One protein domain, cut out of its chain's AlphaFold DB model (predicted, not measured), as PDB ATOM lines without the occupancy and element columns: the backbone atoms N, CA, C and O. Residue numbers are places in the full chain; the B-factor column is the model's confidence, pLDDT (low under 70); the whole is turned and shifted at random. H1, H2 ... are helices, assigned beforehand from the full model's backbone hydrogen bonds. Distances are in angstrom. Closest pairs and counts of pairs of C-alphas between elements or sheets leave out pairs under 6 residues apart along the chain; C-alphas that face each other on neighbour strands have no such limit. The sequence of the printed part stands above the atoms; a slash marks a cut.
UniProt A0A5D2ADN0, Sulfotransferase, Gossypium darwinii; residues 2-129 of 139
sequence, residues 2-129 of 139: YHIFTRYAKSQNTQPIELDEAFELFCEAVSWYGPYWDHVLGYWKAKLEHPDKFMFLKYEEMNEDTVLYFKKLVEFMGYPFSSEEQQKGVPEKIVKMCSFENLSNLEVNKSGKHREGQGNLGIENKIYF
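AT A GLANCE: This is residues 2 to 129 of the 139 residues of the protein "Sulfotransferase" of Gossypium darwinii (UniProt A0A5D2ADN0). What shape do these atoms make? The chain runs round a loose ring of short helices with a hollow middle: H1 and H2 lie at one end and H6 at the other, H3 makes one long side, H7, H8 and H9 make the opposite side, and H4 and H5 lie inward of H6. H10, near the end of the printed part, comes back to H1 and closes the ring there. What is it made of? The printed part has 128 residues with ten named helices, H1 to H10 in chain order, and no named strand, and its class is all helix. It is loose, with a radius of gyration of the C-alphas of 18.8 A and spans of 53 by 40 by 27 A.

IN THESE COORDINATES: Where do the first helices lie? H1 is residues 2 to 11, 14.2 A long from C-alpha 2 at (23.278, 44.852, 13.330). H2 is residues 19 to 27, 12.3 A, and H3, the longest helix, is residues 36 to 49, 20.3 A, ending with C-alpha 49 at (-0.308, 42.026, -7.744). What follows them? H4 is residues 59 to 64, H5 residues 66 to 76, 15.1 A, H6 residues 83 to 87 and H7 residues 90 to 97, 10.5 A. H8 is residues 100 to 105, H9 residues 107 to 111 and H10 residues 125 to 128, with C-alpha 128 at (26.070, 34.632, 9.622).

HOW THE PARTS SIT: What does H1 meet? H1 touches H10, the closest C-alphas being those of Ile 4 and Ile 127, 5.8 A apart. H1 and H2 are close but not clearly touching, with C-alphas 2 and 22 at 7.3 A, at a steep tilt of 48 degrees, opposite ways. Which helices stand next along the chain? H2 and H3 are only just apart, their closest C-alphas at 8.1 A, and H3 and H4 are apart. H4 is close to H5 but not clearly touching it, C-alphas 62 and 69 being closest at 5.8 A. How do the later ones stand? H5 touches H7, closest at C-alphas 67 and 92, 6.2 A, at a steep tilt of 60 degrees, opposite ways. H6 and H7, H7 and H8, and H8 and H9 are close but not clearly touching, with closest C-alphas at 7.5 A for 85 and 91, 7.0 A for 96 and 102, and 7.0 A for 103 and 109. H9 touches H10, closest at C-alphas 109 and 125, 4.9 A. What do the backbones show? Every O i to N i+4 pair is within hydrogen-bond range in H1 to H7 and H9, 1 of 2 is in H8, and H10 is too short for such a pair.

THE WHOLE: How far does it reach? The two C-alphas farthest apart are those of Gln 15 and Glu 84, 53.6 A. Is any link long? The link from H9 to H10, residues 112 to 124, is long, and in it residues 113 to 114 pair antiparallel with 123 to 124. Is there a cut or low confidence? The printed part has no cut, its mean pLDDT is 94.0, and no printed residue is under 70.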
ATOM      1  N   TYR A   2      22.313  44.346  12.332       91.06
ATOM      2  CA  TYR A   2      23.278  44.852  13.330       91.06
ATOM      3  C   TYR A   2      24.391  43.859  13.713       91.06
ATOM      4  O   TYR A   2      25.559  44.143  13.496       91.06
ATOM      5  N   HIS A   3      24.036  42.642  14.148       91.38
ATOM      6  CA  HIS A   3      25.006  41.607  14.532       91.38
ATOM      7  C   HIS A   3      26.118  41.351  13.500       91.38
ATOM      8  O   HIS A   3      27.282  41.218  13.882       91.38
ATOM      9  N   ILE A   4      25.756  41.259  12.216       90.25
ATOM     10  CA  ILE A   4      26.695  40.969  11.127       90.25
ATOM     11  C   ILE A   4      27.661  42.143  10.973       90.25
ATOM     12  O   ILE A   4      28.869  41.933  10.951       90.25
ATOM     13  N   PHE A   5      27.142  43.374  10.963       89.50
ATOM     14  CA  PHE A   5      27.962  44.582  10.873       89.50
ATOM     15  C   PHE A   5      28.876  44.754  12.083       89.50
ATOM     16  O   PHE A   5      30.060  45.015  11.905       89.50
ATOM     17  N   THR A   6      28.383  44.516  13.301       92.75
ATOM     18  CA  THR A   6      29.206  44.573  14.516       92.75
ATOM     19  C   THR A   6      30.369  43.585  14.448       92.75
ATOM     20  O   THR A   6      31.497  43.913  14.807       92.75
ATOM     21  N   ARG A   7      30.109  42.349  14.005       91.69
ATOM     22  CA  ARG A   7      31.145  41.317  13.868       91.69
ATOM     23  C   ARG A   7      32.121  41.637  12.735       91.69
ATOM     24  O   ARG A   7      33.318  41.445  12.921       91.69
ATOM     25  N   TYR A   8      31.624  42.147  11.608       89.75
ATOM     26  CA  TYR A   8      32.454  42.560  10.481       89.75
ATOM     27  C   TYR A   8      33.360  43.740  10.855       89.75
ATOM     28  O   TYR A   8      34.571  43.624  10.707       89.75
ATOM     29  N   ALA A   9      32.823  44.810  11.449       90.81
ATOM     30  CA  ALA A   9      33.604  45.954  11.929       90.81
ATOM     31  C   ALA A   9      34.724  45.514  12.885       90.81
ATOM     32  O   ALA A   9      35.886  45.856  12.673       90.81
ATOM     33  N   LYS A  10      34.407  44.643  13.857       90.38
ATOM     34  CA  LYS A  10      35.410  44.060  14.763       90.38
ATOM     35  C   LYS A  10      36.489  43.267  14.019       90.38
ATOM     36  O   LYS A  10      37.654  43.376  14.376       90.38
ATOM     37  N   SER A  11      36.127  42.503  12.985       86.88
ATOM     38  CA  SER A  11      37.105  41.766  12.162       86.88
ATOM     39  C   SER A  11      38.039  42.684  11.362       86.88
ATOM     40  O   SER A  11      39.155  42.291  11.045       86.88
ATOM     41  N   GLN A  12      37.600  43.914  11.080       86.88
ATOM     42  CA  GLN A  12      38.372  44.957  10.400       86.88
ATOM     43  C   GLN A  12      39.044  45.935  11.387       86.88
ATOM     44  O   GLN A  12      39.441  47.025  10.987       86.88
ATOM     45  N   ASN A  13      39.136  45.594  12.681       89.44
ATOM     46  CA  ASN A  13      39.664  46.467  13.742       89.44
ATOM     47  C   ASN A  13      38.999  47.857  13.807       89.44
ATOM     48  O   ASN A  13      39.622  48.841  14.196       89.44
ATOM     49  N   THR A  14      37.726  47.938  13.423       92.25
ATOM     50  CA  THR A  14      36.921  49.161  13.464       92.25
ATOM     51  C   THR A  14      35.937  49.093  14.630       92.25
ATOM     52  O   THR A  14      35.363  48.035  14.910       92.25
ATOM     53  N   GLN A  15      35.724  50.221  15.312       93.06
ATOM     54  CA  GLN A  15      34.729  50.310  16.376       93.06
ATOM     55  C   GLN A  15      33.315  50.207  15.773       93.06
ATOM     56  O   GLN A  15      32.985  50.973  14.868       93.06
ATOM     57  N   PRO A  16      32.482  49.250  16.217       93.94
ATOM     58  CA  PRO A  16      31.095  49.191  15.785       93.94
ATOM     59  C   PRO A  16      30.278  50.311  16.438       93.94
ATOM     60  O   PRO A  16      30.585  50.726  17.552       93.94
ATOM     61  N   ILE A  17      29.209  50.731  15.763       93.75
ATOM     62  CA  ILE A  17      28.161  51.578  16.348       93.75
ATOM     63  C   ILE A  17      27.553  50.841  17.551       93.75
ATOM     64  O   ILE A  17      27.389  49.615  17.498       93.75
ATOM     65  N   GLU A  18      27.235  51.571  18.618       95.44
ATOM     66  CA  GLU A  18      26.579  51.009  19.799       95.44
ATOM     67  C   GLU A  18      25.137  50.580  19.489       95.44
ATOM     68  O   GLU A  18      24.518  51.032  18.526       95.44
ATOM     69  N   LEU A  19      24.586  49.659  20.284       94.44
ATOM     70  CA  LEU A  19      23.269  49.085  19.981       94.44
ATOM     71  C   LEU A  19      22.155  50.139  19.995       94.44
ATOM     72  O   LEU A  19      21.292  50.093  19.121       94.44
ATOM     73  N   ASP A  20      22.185  51.052  20.964       96.50
ATOM     74  CA  ASP A  20      21.144  52.068  21.144       96.50
ATOM     75  C   ASP A  20      21.152  53.066  19.978       96.50
ATOM     76  O   ASP A  20      20.121  53.290  19.354       96.50
ATOM     77  N   GLU A  21      22.334  53.541  19.576       95.75
ATOM     78  CA  GLU A  21      22.500  54.401  18.397       95.75
ATOM     79  C   GLU A  21      22.068  53.682  17.106       95.75
ATOM     80  O   GLU A  21      21.336  54.226  16.282       95.75
ATOM     81  N   ALA A  22      22.453  52.412  16.929       94.62
ATOM     82  CA  ALA A  22      22.025  51.630  15.770       94.62
ATOM     83  C   ALA A  22      20.504  51.391  15.742       94.62
ATOM     84  O   ALA A  22      19.928  51.228  14.662       94.62
ATOM     85  N   PHE A  23      19.861  51.325  16.910       94.50
ATOM     86  CA  PHE A  23      18.413  51.207  17.039       94.50
ATOM     87  C   PHE A  23      17.710  52.521  16.684       94.50
ATOM     88  O   PHE A  23      16.765  52.488  15.898       94.50
ATOM     89  N   GLU A  24      18.203  53.657  17.179       96.31
ATOM     90  CA  GLU A  24      17.699  54.990  16.822       96.31
ATOM     91  C   GLU A  24      17.776  55.223  15.310       96.31
ATOM     92  O   GLU A  24      16.752  55.489  14.678       96.31
ATOM     93  N   LEU A  25      18.939  54.974  14.698       95.31
ATOM     94  CA  LEU A  25      19.115  55.068  13.244       95.31
ATOM     95  C   LEU A  25      18.136  54.164  12.484       95.31
ATOM     96  O   LEU A  25      17.550  54.571  11.482       95.31
ATOM     97  N   PHE A  26      17.908  52.936  12.962       94.25
ATOM     98  CA  PHE A  26      16.927  52.037  12.353       94.25
ATOM     99  C   PHE A  26      15.497  52.594  12.438       94.25
ATOM    100  O   PHE A  26      14.757  52.514  11.452       94.25
ATOM    101  N   CYS A  27      15.112  53.166  13.582       93.69
ATOM    102  CA  CYS A  27      13.814  53.811  13.786       93.69
ATOM    103  C   CYS A  27      13.631  55.055  12.908       93.69
ATOM    104  O   CYS A  27      12.539  55.269  12.383       93.69
ATOM    105  N   GLU A  28      14.699  55.813  12.671       95.62
ATOM    106  CA  GLU A  28      14.742  56.947  11.738       95.62
ATOM    107  C   GLU A  28      14.829  56.516  10.263       95.62
ATOM    108  O   GLU A  28      15.032  57.337   9.370       95.62
ATOM    109  N   ALA A  29      14.671  55.216   9.991       93.94
ATOM    110  CA  ALA A  29      14.789  54.598   8.676       93.94
ATOM    111  C   ALA A  29      16.181  54.705   8.020       93.94
ATOM    112  O   ALA A  29      16.358  54.307   6.865       93.94
ATOM    113  N   VAL A  30      17.195  55.126   8.774       93.31
ATOM    114  CA  VAL A  30      18.604  55.160   8.375       93.31
ATOM    115  C   VAL A  30      19.215  53.780   8.598       93.31
ATOM    116  O   VAL A  30      19.870  53.479   9.594       93.31
ATOM    117  N   SER A  31      18.983  52.883   7.645       89.56
ATOM    118  CA  SER A  31      19.574  51.547   7.672       89.56
ATOM    119  C   SER A  31      19.922  51.058   6.274       89.56
ATOM    120  O   SER A  31      19.365  51.503   5.272       89.56
ATOM    121  N   TRP A  32      20.861  50.116   6.198       82.88
ATOM    122  CA  TRP A  32      21.178  49.432   4.947       82.88
ATOM    123  C   TRP A  32      19.913  48.795   4.362       82.88
ATOM    124  O   TRP A  32      19.231  48.045   5.059       82.88
ATOM    125  N   TYR A  33      19.616  49.091   3.093       87.06
ATOM    126  CA  TYR A  33      18.390  48.663   2.396       87.06
ATOM    127  C   TYR A  33      17.074  49.122   3.059       87.06
ATOM    128  O   TYR A  33      16.013  48.577   2.755       87.06
ATOM    129  N   GLY A  34      17.138  50.096   3.974       87.75
ATOM    130  CA  GLY A  34      15.968  50.713   4.589       87.75
ATOM    131  C   GLY A  34      15.252  51.693   3.649       87.75
ATOM    132  O   GLY A  34      15.801  52.042   2.600       87.75
ATOM    133  N   PRO A  35      14.048  52.160   4.024       95.00
ATOM    134  CA  PRO A  35      13.323  51.869   5.270       95.00
ATOM    135  C   PRO A  35      12.792  50.427   5.348       95.00
ATOM    136  O   PRO A  35      12.279  49.892   4.367       95.00
ATOM    137  N   TYR A  36      12.874  49.783   6.520       93.81
ATOM    138  CA  TYR A  36      12.456  48.378   6.678       93.81
ATOM    139  C   TYR A  36      10.980  48.151   6.324       93.81
ATOM    140  O   TYR A  36      10.653  47.211   5.601       93.81
ATOM    141  N   TRP A  37      10.091  49.020   6.811       94.31
ATOM    142  CA  TRP A  37       8.655  48.884   6.571       94.31
ATOM    143  C   TRP A  37       8.300  49.058   5.099       94.31
ATOM    144  O   TRP A  37       7.544  48.248   4.572       94.31
ATOM    145  N   ASP A  38       8.896  50.034   4.415       95.94
ATOM    146  CA  ASP A  38       8.678  50.229   2.979       95.94
ATOM    147  C   ASP A  38       9.206  49.048   2.167       95.94
ATOM    148  O   ASP A  38       8.528  48.576   1.254       95.94
ATOM    149  N   HIS A  39      10.366  48.505   2.545       94.88
ATOM    150  CA  HIS A  39      10.914  47.300   1.928       94.88
ATOM    151  C   HIS A  39       9.945  46.113   2.072       94.88
ATOM    152  O   HIS A  39       9.611  45.451   1.089       94.88
ATOM    153  N   VAL A  40       9.451  45.841   3.284       96.19
ATOM    154  CA  VAL A  40       8.491  44.753   3.544       96.19
ATOM    155  C   VAL A  40       7.173  44.977   2.795       96.19
ATOM    156  O   VAL A  40       6.677  44.063   2.130       96.19
ATOM    157  N   LEU A  41       6.618  46.189   2.865       96.75
ATOM    158  CA  LEU A  41       5.353  46.541   2.221       96.75
ATOM    159  C   LEU A  41       5.449  46.496   0.695       96.75
ATOM    160  O   LEU A  41       4.487  46.083   0.049       96.75
ATOM    161  N   GLY A  42       6.586  46.879   0.115       97.00
ATOM    162  CA  GLY A  42       6.831  46.800  -1.325       97.00
ATOM    163  C   GLY A  42       6.712  45.368  -1.845       97.00
ATOM    164  O   GLY A  42       5.925  45.104  -2.754       97.00
ATOM    165  N   TYR A  43       7.409  44.419  -1.213       96.69
ATOM    166  CA  TYR A  43       7.311  43.001  -1.585       96.69
ATOM    167  C   TYR A  43       5.943  42.393  -1.268       96.69
ATOM    168  O   TYR A  43       5.464  41.535  -2.011       96.69
ATOM    169  N   TRP A  44       5.279  42.848  -0.202       97.81
ATOM    170  CA  TRP A  44       3.910  42.426   0.086       97.81
ATOM    171  C   TRP A  44       2.935  42.859  -1.017       97.81
ATOM    172  O   TRP A  44       2.163  42.032  -1.501       97.81
ATOM    173  N   LYS A  45       3.001  44.120  -1.468       98.19
ATOM    174  CA  LYS A  45       2.200  44.625  -2.598       98.19
ATOM    175  C   LYS A  45       2.504  43.856  -3.885       98.19
ATOM    176  O   LYS A  45       1.570  43.383  -4.525       98.19
ATOM    177  N   ALA A  46       3.781  43.621  -4.193       97.75
ATOM    178  CA  ALA A  46       4.183  42.825  -5.354       97.75
ATOM    179  C   ALA A  46       3.599  41.399  -5.320       97.75
ATOM    180  O   ALA A  46       3.133  40.895  -6.339       97.75
ATOM    181  N   LYS A  47       3.536  40.767  -4.140       97.38
ATOM    182  CA  LYS A  47       2.854  39.477  -3.945       97.38
ATOM    183  C   LYS A  47       1.345  39.545  -4.172       97.38
ATOM    184  O   LYS A  47       0.758  38.551  -4.595       97.38
ATOM    185  N   LEU A  48       0.689  40.659  -3.851       97.81
ATOM    186  CA  LEU A  48      -0.746  40.823  -4.110       97.81
ATOM    187  C   LEU A  48      -1.033  41.015  -5.603       97.81
ATOM    188  O   LEU A  48      -2.017  40.475  -6.098       97.81
ATOM    189  N   GLU A  49      -0.173  41.748  -6.308       98.31
ATOM    190  CA  GLU A  49      -0.308  42.026  -7.744       98.31
ATOM    191  C   GLU A  49       0.113  40.838  -8.624       98.31
ATOM    192  O   GLU A  49      -0.477  40.597  -9.678       98.31
ATOM    193  N   HIS A  50       1.122  40.079  -8.188       97.56
ATOM    194  CA  HIS A  50       1.730  38.981  -8.945       97.56
ATOM    195  C   HIS A  50       1.958  37.739  -8.062       97.56
ATOM    196  O   HIS A  50       3.106  37.365  -7.789       97.56
ATOM    197  N   PRO A  51       0.881  37.082  -7.588       95.88
ATOM    198  CA  PRO A  51       0.971  35.951  -6.661       95.88
ATOM    199  C   PRO A  51       1.658  34.709  -7.251       95.88
ATOM    200  O   PRO A  51       2.122  33.862  -6.496       95.88
ATOM    201  N   ASP A  52       1.744  34.604  -8.576       95.94
ATOM    202  CA  ASP A  52       2.476  33.571  -9.316       95.94
ATOM    203  C   ASP A  52       3.991  33.832  -9.386       95.94
ATOM    204  O   ASP A  52       4.763  32.911  -9.640       95.94
ATOM    205  N   LYS A  53       4.434  35.075  -9.143       96.69
ATOM    206  CA  LYS A  53       5.847  35.491  -9.244       96.69
ATOM    207  C   LYS A  53       6.503  35.770  -7.901       96.69
ATOM    208  O   LYS A  53       7.723  35.664  -7.790       96.69
ATOM    209  N   PHE A  54       5.718  36.102  -6.881       97.12
ATOM    210  CA  PHE A  54       6.228  36.410  -5.548       97.12
ATOM    211  C   PHE A  54       5.591  35.524  -4.479       97.12
ATOM    212  O   PHE A  54       4.400  35.623  -4.186       97.12
ATOM    213  N   MET A  55       6.428  34.729  -3.813       96.44
ATOM    214  CA  MET A  55       6.081  34.049  -2.571       96.44
ATOM    215  C   MET A  55       6.557  34.889  -1.385       96.44
ATOM    216  O   MET A  55       7.741  35.200  -1.265       96.44
ATOM    217  N   PHE A  56       5.635  35.250  -0.494       96.31
ATOM    218  CA  PHE A  56       5.952  36.005   0.715       96.31
ATOM    219  C   PHE A  56       6.037  35.058   1.916       96.31
ATOM    220  O   PHE A  56       5.057  34.394   2.248       96.31
ATOM    221  N   LEU A  57       7.204  35.000   2.559       95.44
ATOM    222  CA  LEU A  57       7.505  34.105   3.678       95.44
ATOM    223  C   LEU A  57       7.873  34.917   4.920       95.44
ATOM    224  O   LEU A  57       8.632  35.882   4.824       95.44
ATOM    225  N   LYS A  58       7.385  34.496   6.089       94.81
ATOM    226  CA  LYS A  58       7.800  35.053   7.382       94.81
ATOM    227  C   LYS A  58       8.726  34.082   8.094       94.81
ATOM    228  O   LYS A  58       8.515  32.871   8.063       94.81
ATOM    229  N   TYR A  59       9.760  34.616   8.735       94.56
ATOM    230  CA  TYR A  59      10.778  33.802   9.394       94.56
ATOM    231  C   TYR A  59      10.189  32.967  10.539       94.56
ATOM    232  O   TYR A  59      10.543  31.801  10.694       94.56
ATOM    233  N   GLU A  60       9.269  33.549  11.303       94.12
ATOM    234  CA  GLU A  60       8.603  32.919  12.439       94.12
ATOM    235  C   GLU A  60       7.751  31.731  11.994       94.12
ATOM    236  O   GLU A  60       7.936  30.626  12.493       94.12
ATOM    237  N   GLU A  61       6.908  31.939  10.982       93.19
ATOM    238  CA  GLU A  61       6.048  30.899  10.415       93.19
ATOM    239  C   GLU A  61       6.881  29.751   9.813       93.19
ATOM    240  O   GLU A  61       6.590  28.577  10.041       93.19
ATOM    241  N   MET A  62       7.967  30.071   9.097       94.75
ATOM    242  CA  MET A  62       8.890  29.050   8.585       94.75
ATOM    243  C   MET A  62       9.584  28.268   9.698       94.75
ATOM    244  O   MET A  62       9.890  27.098   9.506       94.75
ATOM    245  N   ASN A  63       9.870  28.898  10.835       92.06
ATOM    246  CA  ASN A  63      10.522  28.233  11.956       92.06
ATOM    247  C   ASN A  63       9.557  27.326  12.742       92.06
ATOM    248  O   ASN A  63      10.017  26.392  13.396       92.06
ATOM    249  N   GLU A  64       8.249  27.593  12.703       93.25
ATOM    250  CA  GLU A  64       7.220  26.743  13.322       93.25
ATOM    251  C   GLU A  64       7.050  25.409  12.585       93.25
ATOM    252  O   GLU A  64       6.997  24.362  13.229       93.25
ATOM    253  N   ASP A  65       7.018  25.429  11.247       95.19
ATOM    254  CA  ASP A  65       6.954  24.214  10.424       95.19
ATOM    255  C   ASP A  65       7.796  24.339   9.144       95.19
ATOM    256  O   ASP A  65       7.306  24.576   8.033       95.19
ATOM    257  N   THR A  66       9.106  24.149   9.299       96.44
ATOM    258  CA  THR A  66      10.070  24.280   8.199       96.44
ATOM    259  C   THR A  66       9.772  23.333   7.039       96.44
ATOM    260  O   THR A  66       9.982  23.695   5.882       96.44
ATOM    261  N   VAL A  67       9.283  22.120   7.315       97.56
ATOM    262  CA  VAL A  67       9.021  21.114   6.275       97.56
ATOM    263  C   VAL A  67       7.810  21.513   5.440       97.56
ATOM    264  O   VAL A  67       7.872  21.430   4.210       97.56
ATOM    265  N   LEU A  68       6.736  21.993   6.072       97.06
ATOM    266  CA  LEU A  68       5.563  22.505   5.365       97.06
ATOM    267  C   LEU A  68       5.924  23.681   4.454       97.06
ATOM    268  O   LEU A  68       5.567  23.677   3.274       97.06
ATOM    269  N   TYR A  69       6.638  24.681   4.978       97.44
ATOM    270  CA  TYR A  69       7.021  25.850   4.183       97.44
ATOM    271  C   TYR A  69       8.022  25.506   3.078       97.44
ATOM    272  O   TYR A  69       7.936  26.072   1.991       97.44
ATOM    273  N   PHE A  70       8.906  24.531   3.304       96.88
ATOM    274  CA  PHE A  70       9.794  24.029   2.261       96.88
ATOM    275  C   PHE A  70       9.026  23.328   1.131       96.88
ATOM    276  O   PHE A  70       9.297  23.598  -0.036       96.88
ATOM    277  N   LYS A  71       8.022  22.499   1.452       97.50
ATOM    278  CA  LYS A  71       7.138  21.878   0.445       97.50
ATOM    279  C   LYS A  71       6.408  22.937  -0.390       97.50
ATOM    280  O   LYS A  71       6.427  22.854  -1.615       97.50
ATOM    281  N   LYS A  72       5.860  23.976   0.256       97.06
ATOM    282  CA  LYS A  72       5.230  25.118  -0.436       97.06
ATOM    283  C   LYS A  72       6.215  25.872  -1.337       97.06
ATOM    284  O   LYS A  72       5.840  26.282  -2.428       97.06
ATOM    285  N   LEU A  73       7.463  26.058  -0.895       97.31
ATOM    286  CA  LEU A  73       8.496  26.742  -1.677       97.31
ATOM    287  C   LEU A  73       8.847  25.968  -2.950       97.31
ATOM    288  O   LEU A  73       8.895  26.560  -4.024       97.31
ATOM    289  N   VAL A  74       9.083  24.659  -2.854       97.00
ATOM    290  CA  VAL A  74       9.441  23.871  -4.044       97.00
ATOM    291  C   VAL A  74       8.270  23.741  -5.017       97.00
ATOM    292  O   VAL A  74       8.482  23.784  -6.226       97.00
ATOM    293  N   GLU A  75       7.034  23.669  -4.512       97.25
ATOM    294  CA  GLU A  75       5.821  23.728  -5.332       97.25
ATOM    295  C   GLU A  75       5.722  25.071  -6.065       97.25
ATOM    296  O   GLU A  75       5.539  25.091  -7.280       97.25
ATOM    297  N   PHE A  76       5.950  26.182  -5.358       97.31
ATOM    298  CA  PHE A  76       5.986  27.521  -5.946       97.31
ATOM    299  C   PHE A  76       7.077  27.670  -7.020       97.31
ATOM    300  O   PHE A  76       6.866  28.329  -8.033       97.31
ATOM    301  N   MET A  77       8.231  27.018  -6.844       96.69
ATOM    302  CA  MET A  77       9.305  26.989  -7.845       96.69
ATOM    303  C   MET A  77       9.000  26.092  -9.059       96.69
ATOM    304  O   MET A  77       9.795  26.073  -9.997       96.69
ATOM    305  N   GLY A  78       7.890  25.346  -9.057       97.06
ATOM    306  CA  GLY A  78       7.524  24.411 -10.127       97.06
ATOM    307  C   GLY A  78       8.164  23.024 -10.012       97.06
ATOM    308  O   GLY A  78       8.145  22.265 -10.980       97.06
ATOM    309  N   TYR A  79       8.709  22.673  -8.843       97.06
ATOM    310  CA  TYR A  79       9.378  21.394  -8.573       97.06
ATOM    311  C   TYR A  79       8.788  20.687  -7.337       97.06
ATOM    312  O   TYR A  79       9.501  20.455  -6.358       97.06
ATOM    313  N   PRO A  80       7.483  20.352  -7.327       97.25
ATOM    314  CA  PRO A  80       6.880  19.653  -6.198       97.25
ATOM    315  C   PRO A  80       7.500  18.262  -6.013       97.25
ATOM    316  O   PRO A  80       7.801  17.563  -6.980       97.25
ATOM    317  N   PHE A  81       7.640  17.834  -4.757       97.62
ATOM    318  CA  PHE A  81       8.116  16.487  -4.444       97.62
ATOM    319  C   PHE A  81       7.135  15.421  -4.930       97.62
ATOM    320  O   PHE A  81       5.939  15.464  -4.614       97.62
ATOM    321  N   SER A  82       7.659  14.403  -5.604       97.88
ATOM    322  CA  SER A  82       6.902  13.206  -5.969       97.88
ATOM    323  C   SER A  82       6.425  12.435  -4.732       97.88
ATOM    324  O   SER A  82       7.014  12.514  -3.651       97.88
ATOM    325  N   SER A  83       5.375  11.625  -4.888       97.62
ATOM    326  CA  SER A  83       4.880  10.759  -3.808       97.62
ATOM    327  C   SER A  83       5.966   9.828  -3.264       97.62
ATOM    328  O   SER A  83       6.017   9.572  -2.065       97.62
ATOM    329  N   GLU A  84       6.860   9.350  -4.132       98.31
ATOM    330  CA  GLU A  84       7.983   8.497  -3.747       98.31
ATOM    331  C   GLU A  84       9.000   9.250  -2.878       98.31
ATOM    332  O   GLU A  84       9.416   8.745  -1.836       98.31
ATOM    333  N   GLU A  85       9.378  10.474  -3.255       98.25
ATOM    334  CA  GLU A  85      10.284  11.316  -2.462       98.25
ATOM    335  C   GLU A  85       9.693  11.662  -1.096       98.25
ATOM    336  O   GLU A  85      10.404  11.628  -0.087       98.25
ATOM    337  N   GLN A  86       8.390  11.943  -1.053       97.00
ATOM    338  CA  GLN A  86       7.674  12.192   0.195       97.00
ATOM    339  C   GLN A  86       7.666  10.947   1.090       97.00
ATOM    340  O   GLN A  86       8.024  11.042   2.262       97.00
ATOM    341  N   GLN A  87       7.355   9.767   0.543       97.62
ATOM    342  CA  GLN A  87       7.415   8.502   1.290       97.62
ATOM    343  C   GLN A  87       8.836   8.176   1.775       97.62
ATOM    344  O   GLN A  87       9.016   7.641   2.868       97.62
ATOM    345  N   LYS A  88       9.863   8.539   0.997       98.38
ATOM    346  CA  LYS A  88      11.282   8.378   1.361       98.38
ATOM    347  C   LYS A  88      11.797   9.440   2.342       98.38
ATOM    348  O   LYS A  88      12.985   9.395   2.703       98.38
ATOM    349  N   GLY A  89      10.957  10.391   2.753       98.00
ATOM    350  CA  GLY A  89      11.309  11.475   3.669       98.00
ATOM    351  C   GLY A  89      12.385  12.417   3.119       98.00
ATOM    352  O   GLY A  89      13.248  12.887   3.865       98.00
ATOM    353  N   VAL A  90      12.431  12.610   1.796       98.44
ATOM    354  CA  VAL A  90      13.395  13.513   1.143       98.44
ATOM    355  C   VAL A  90      13.256  14.961   1.644       98.44
ATOM    356  O   VAL A  90      14.293  15.544   1.979       98.44
ATOM    357  N   PRO A  91      12.043  15.539   1.782       98.06
ATOM    358  CA  PRO A  91      11.882  16.900   2.300       98.06
ATOM    359  C   PRO A  91      12.509  17.081   3.687       98.06
ATOM    360  O   PRO A  91      13.265  18.023   3.920       98.06
ATOM    361  N   GLU A  92      12.258  16.140   4.594       98.38
ATOM    362  CA  GLU A  92      12.738  16.155   5.973       98.38
ATOM    363  C   GLU A  92      14.270  16.017   6.028       98.38
ATOM    364  O   GLU A  92      14.933  16.692   6.820       98.38
ATOM    365  N   LYS A  93      14.859  15.196   5.147       98.44
ATOM    366  CA  LYS A  93      16.320  15.058   5.011       98.44
ATOM    367  C   LYS A  93      16.980  16.356   4.546       98.44
ATOM    368  O   LYS A  93      18.005  16.739   5.111       98.44
ATOM    369  N   ILE A  94      16.398  17.040   3.558       98.12
ATOM    370  CA  ILE A  94      16.920  18.324   3.069       98.12
ATOM    371  C   ILE A  94      16.798  19.391   4.157       98.12
ATOM    372  O   ILE A  94      17.777  20.073   4.449       98.12
ATOM    373  N   VAL A  95      15.640  19.491   4.818       97.88
ATOM    374  CA  VAL A  95      15.446  20.422   5.941       97.88
ATOM    375  C   VAL A  95      16.468  20.173   7.049       97.88
ATOM    376  O   VAL A  95      17.073  21.121   7.547       97.88
ATOM    377  N   LYS A  96      16.738  18.908   7.398       98.06
ATOM    378  CA  LYS A  96      17.778  18.558   8.375       98.06
ATOM    379  C   LYS A  96      19.171  18.999   7.913       98.06
ATOM    380  O   LYS A  96      19.912  19.583   8.706       98.06
ATOM    381  N   MET A  97      19.519  18.764   6.648       98.19
ATOM    382  CA  MET A  97      20.802  19.173   6.062       98.19
ATOM    383  C   MET A  97      20.970  20.702   6.043       98.19
ATOM    384  O   MET A  97      22.051  21.210   6.332       98.19
ATOM    385  N   CYS A  98      19.902  21.443   5.761       96.88
ATOM    386  CA  CYS A  98      19.899  22.906   5.727       96.88
ATOM    387  C   CYS A  98      19.594  23.552   7.091       96.88
ATOM    388  O   CYS A  98      19.478  24.773   7.179       96.88
ATOM    389  N   SER A  99      19.442  22.761   8.156       96.50
ATOM    390  CA  SER A  99      19.099  23.276   9.481       96.50
ATOM    391  C   SER A  99      20.194  24.186  10.038       96.50
ATOM    392  O   SER A  99      21.379  24.018   9.746       96.50
ATOM    393  N   PHE A 100      19.805  25.129  10.903       95.81
ATOM    394  CA  PHE A 100      20.762  25.991  11.603       95.81
ATOM    395  C   PHE A 100      21.813  25.167  12.353       95.81
ATOM    396  O   PHE A 100      22.998  25.476  12.268       95.81
ATOM    397  N   GLU A 101      21.394  24.112  13.057       96.00
ATOM    398  CA  GLU A 101      22.294  23.226  13.799       96.00
ATOM    399  C   GLU A 101      23.297  22.532  12.878       96.00
ATOM    400  O   GLU A 101      24.490  22.547  13.171       96.00
ATOM    401  N   ASN A 102      22.856  21.979  11.744       97.88
ATOM    402  CA  ASN A 102      23.779  21.332  10.818       97.88
ATOM    403  C   ASN A 102      24.724  22.357  10.173       97.88
ATOM    404  O   ASN A 102      25.942  22.221  10.276       97.88
ATOM    405  N   LEU A 103      24.181  23.418   9.565       97.81
ATOM    406  CA  LEU A 103      24.970  24.400   8.820       97.81
ATOM    407  C   LEU A 103      25.965  25.155   9.707       97.81
ATOM    408  O   LEU A 103      27.117  25.307   9.307       97.81
ATOM    409  N   SER A 104      25.571  25.587  10.910       96.56
ATOM    410  CA  SER A 104      26.484  26.296  11.826       96.56
ATOM    411  C   SER A 104      27.637  25.420  12.325       96.56
ATOM    412  O   SER A 104      28.668  25.949  12.743       96.56
ATOM    413  N   ASN A 105      27.496  24.091  12.244       97.12
ATOM    414  CA  ASN A 105      28.510  23.140  12.682       97.12
ATOM    415  C   ASN A 105      29.452  22.646  11.571       97.12
ATOM    416  O   ASN A 105      30.446  21.991  11.893       97.12
ATOM    417  N   LEU A 106      29.196  22.969  10.300       97.75
ATOM    418  CA  LEU A 106      30.091  22.612   9.195       97.75
ATOM    419  C   LEU A 106      31.411  23.392   9.277       97.75
ATOM    420  O   LEU A 106      31.407  24.600   9.510       97.75
ATOM    421  N   GLU A 107      32.536  22.730   9.000       97.25
ATOM    422  CA  GLU A 107      33.869  23.352   9.074       97.25
ATOM    423  C   GLU A 107      33.992  24.594   8.182       97.25
ATOM    424  O   GLU A 107      34.469  25.634   8.632       97.25
ATOM    425  N   VAL A 108      33.431  24.551   6.966       95.75
ATOM    426  CA  VAL A 108      33.394  25.711   6.057       95.75
ATOM    427  C   VAL A 108      32.693  26.931   6.667       95.75
ATOM    428  O   VAL A 108      33.048  28.065   6.353       95.75
ATOM    429  N   ASN A 109      31.734  26.730   7.574       96.62
ATOM    430  CA  ASN A 109      31.012  27.812   8.240       96.62
ATOM    431  C   ASN A 109      31.667  28.254   9.553       96.62
ATOM    432  O   ASN A 109      31.421  29.374   9.998       96.62
ATOM    433  N   LYS A 110      32.533  27.429  10.152       94.88
ATOM    434  CA  LYS A 110      33.306  27.788  11.353       94.88
ATOM    435  C   LYS A 110      34.580  28.561  11.024       94.88
ATOM    436  O   LYS A 110      34.895  29.524  11.726       94.88
ATOM    437  N   SER A 111      35.303  28.136   9.989       92.44
ATOM    438  CA  SER A 111      36.645  28.641   9.661       92.44
ATOM    439  C   SER A 111      36.758  29.277   8.274       92.44
ATOM    440  O   SER A 111      37.693  30.041   8.041       92.44
ATOM    441  N   GLY A 112      35.810  29.016   7.368       93.31
ATOM    442  CA  GLY A 112      35.830  29.566   6.013       93.31
ATOM    443  C   GLY A 112      35.444  31.045   5.924       93.31
ATOM    444  O   GLY A 112      34.917  31.650   6.869       93.31
ATOM    445  N   LYS A 113      35.684  31.627   4.746       92.00
ATOM    446  CA  LYS A 113      35.400  33.033   4.436       92.00
ATOM    447  C   LYS A 113      34.607  33.174   3.137       92.00
ATOM    448  O   LYS A 113      34.934  32.579   2.115       92.00
ATOM    449  N   HIS A 114      33.585  34.018   3.164       87.44
ATOM    450  CA  HIS A 114      32.913  34.525   1.977       87.44
ATOM    451  C   HIS A 114      33.797  35.594   1.321       87.44
ATOM    452  O   HIS A 114      34.365  36.425   2.028       87.44
ATOM    453  N   ARG A 115      33.897  35.587  -0.020       82.12
ATOM    454  CA  ARG A 115      34.761  36.500  -0.808       82.12
ATOM    455  C   ARG A 115      36.241  36.438  -0.408       82.12
ATOM    456  O   ARG A 115      36.946  37.446  -0.400       82.12
ATOM    457  N   GLU A 116      36.716  35.243  -0.070       79.75
ATOM    458  CA  GLU A 116      38.134  35.015   0.190       79.75
ATOM    459  C   GLU A 116      38.986  35.403  -1.031       79.75
ATOM    460  O   GLU A 116      38.601  35.170  -2.175       79.75
ATOM    461  N   GLY A 117      40.118  36.064  -0.786       77.44
ATOM    462  CA  GLY A 117      40.993  36.576  -1.844       77.44
ATOM    463  C   GLY A 117      40.549  37.903  -2.476       77.44
ATOM    464  O   GLY A 117      41.311  38.473  -3.250       77.44
ATOM    465  N   GLN A 118      39.383  38.454  -2.116       77.25
ATOM    466  CA  GLN A 118      38.904  39.761  -2.606       77.25
ATOM    467  C   GLN A 118      39.272  40.919  -1.654       77.25
ATOM    468  O   GLN A 118      38.467  41.813  -1.386       77.25
ATOM    469  N   GLY A 119      40.491  40.894  -1.103       74.06
ATOM    470  CA  GLY A 119      40.996  41.920  -0.181       74.06
ATOM    471  C   GLY A 119      40.152  42.068   1.094       74.06
ATOM    472  O   GLY A 119      39.751  41.078   1.706       74.06
ATOM    473  N   ASN A 120      39.850  43.312   1.481       70.94
ATOM    474  CA  ASN A 120      39.111  43.639   2.715       70.94
ATOM    475  C   ASN A 120      37.611  43.266   2.667       70.94
ATOM    476  O   ASN A 120      36.887  43.463   3.642       70.94
ATOM    477  N   LEU A 121      37.128  42.715   1.548       77.56
ATOM    478  CA  LEU A 121      35.748  42.240   1.400       77.56
ATOM    479  C   LEU A 121      35.532  40.823   1.948       77.56
ATOM    480  O   LEU A 121      34.403  40.334   1.922       77.56
ATOM    481  N   GLY A 122      36.593  40.166   2.427       85.25
ATOM    482  CA  GLY A 122      36.502  38.859   3.062       85.25
ATOM    483  C   GLY A 122      35.685  38.915   4.356       85.25
ATOM    484  O   GLY A 122      36.011  39.672   5.269       85.25
ATOM    485  N   ILE A 123      34.644  38.087   4.452       89.50
ATOM    486  CA  ILE A 123      33.782  37.986   5.640       89.50
ATOM    487  C   ILE A 123      33.844  36.557   6.165       89.50
ATOM    488  O   ILE A 123      33.559  35.616   5.433       89.50
ATOM    489  N   GLU A 124      34.187  36.378   7.438       92.25
ATOM    490  CA  GLU A 124      34.151  35.057   8.070       92.25
ATOM    491  C   GLU A 124      32.729  34.485   8.070       92.25
ATOM    492  O   GLU A 124      31.788  35.131   8.541       92.25
ATOM    493  N   ASN A 125      32.569  33.242   7.609       94.88
ATOM    494  CA  ASN A 125      31.250  32.621   7.467       94.88
ATOM    495  C   ASN A 125      30.511  32.496   8.808       94.88
ATOM    496  O   ASN A 125      29.287  32.631   8.866       94.88
ATOM    497  N   LYS A 126      31.247  32.333   9.914       94.06
ATOM    498  CA  LYS A 126      30.672  32.195  11.259       94.06
ATOM    499  C   LYS A 126      29.842  33.407  11.694       94.06
ATOM    500  O   LYS A 126      29.005  33.286  12.584       94.06
ATOM    501  N   ILE A 127      30.044  34.571  11.070       93.44
ATOM    502  CA  ILE A 127      29.301  35.806  11.366       93.44
ATOM    503  C   ILE A 127      27.811  35.684  11.001       93.44
ATOM    504  O   ILE A 127      26.968  36.322  11.634       93.44
ATOM    505  N   TYR A 128      27.462  34.842  10.026       93.94
ATOM    506  CA  TYR A 128      26.070  34.632   9.622       93.94
ATOM    507  C   TYR A 128      25.272  33.778  10.628       93.94
ATOM    508  O   TYR A 128      24.041  33.809  10.625       93.94
ATOM    509  N   PHE A 129      25.942  33.061  11.540       94.50
ATOM    510  CA  PHE A 129      25.314  32.130  12.479       94.50
ATOM    511  C   PHE A 129      25.376  32.657  13.919       94.50
ATOM    512  O   PHE A 129      26.399  32.573  14.592       94.50
TER     513      PHE A 129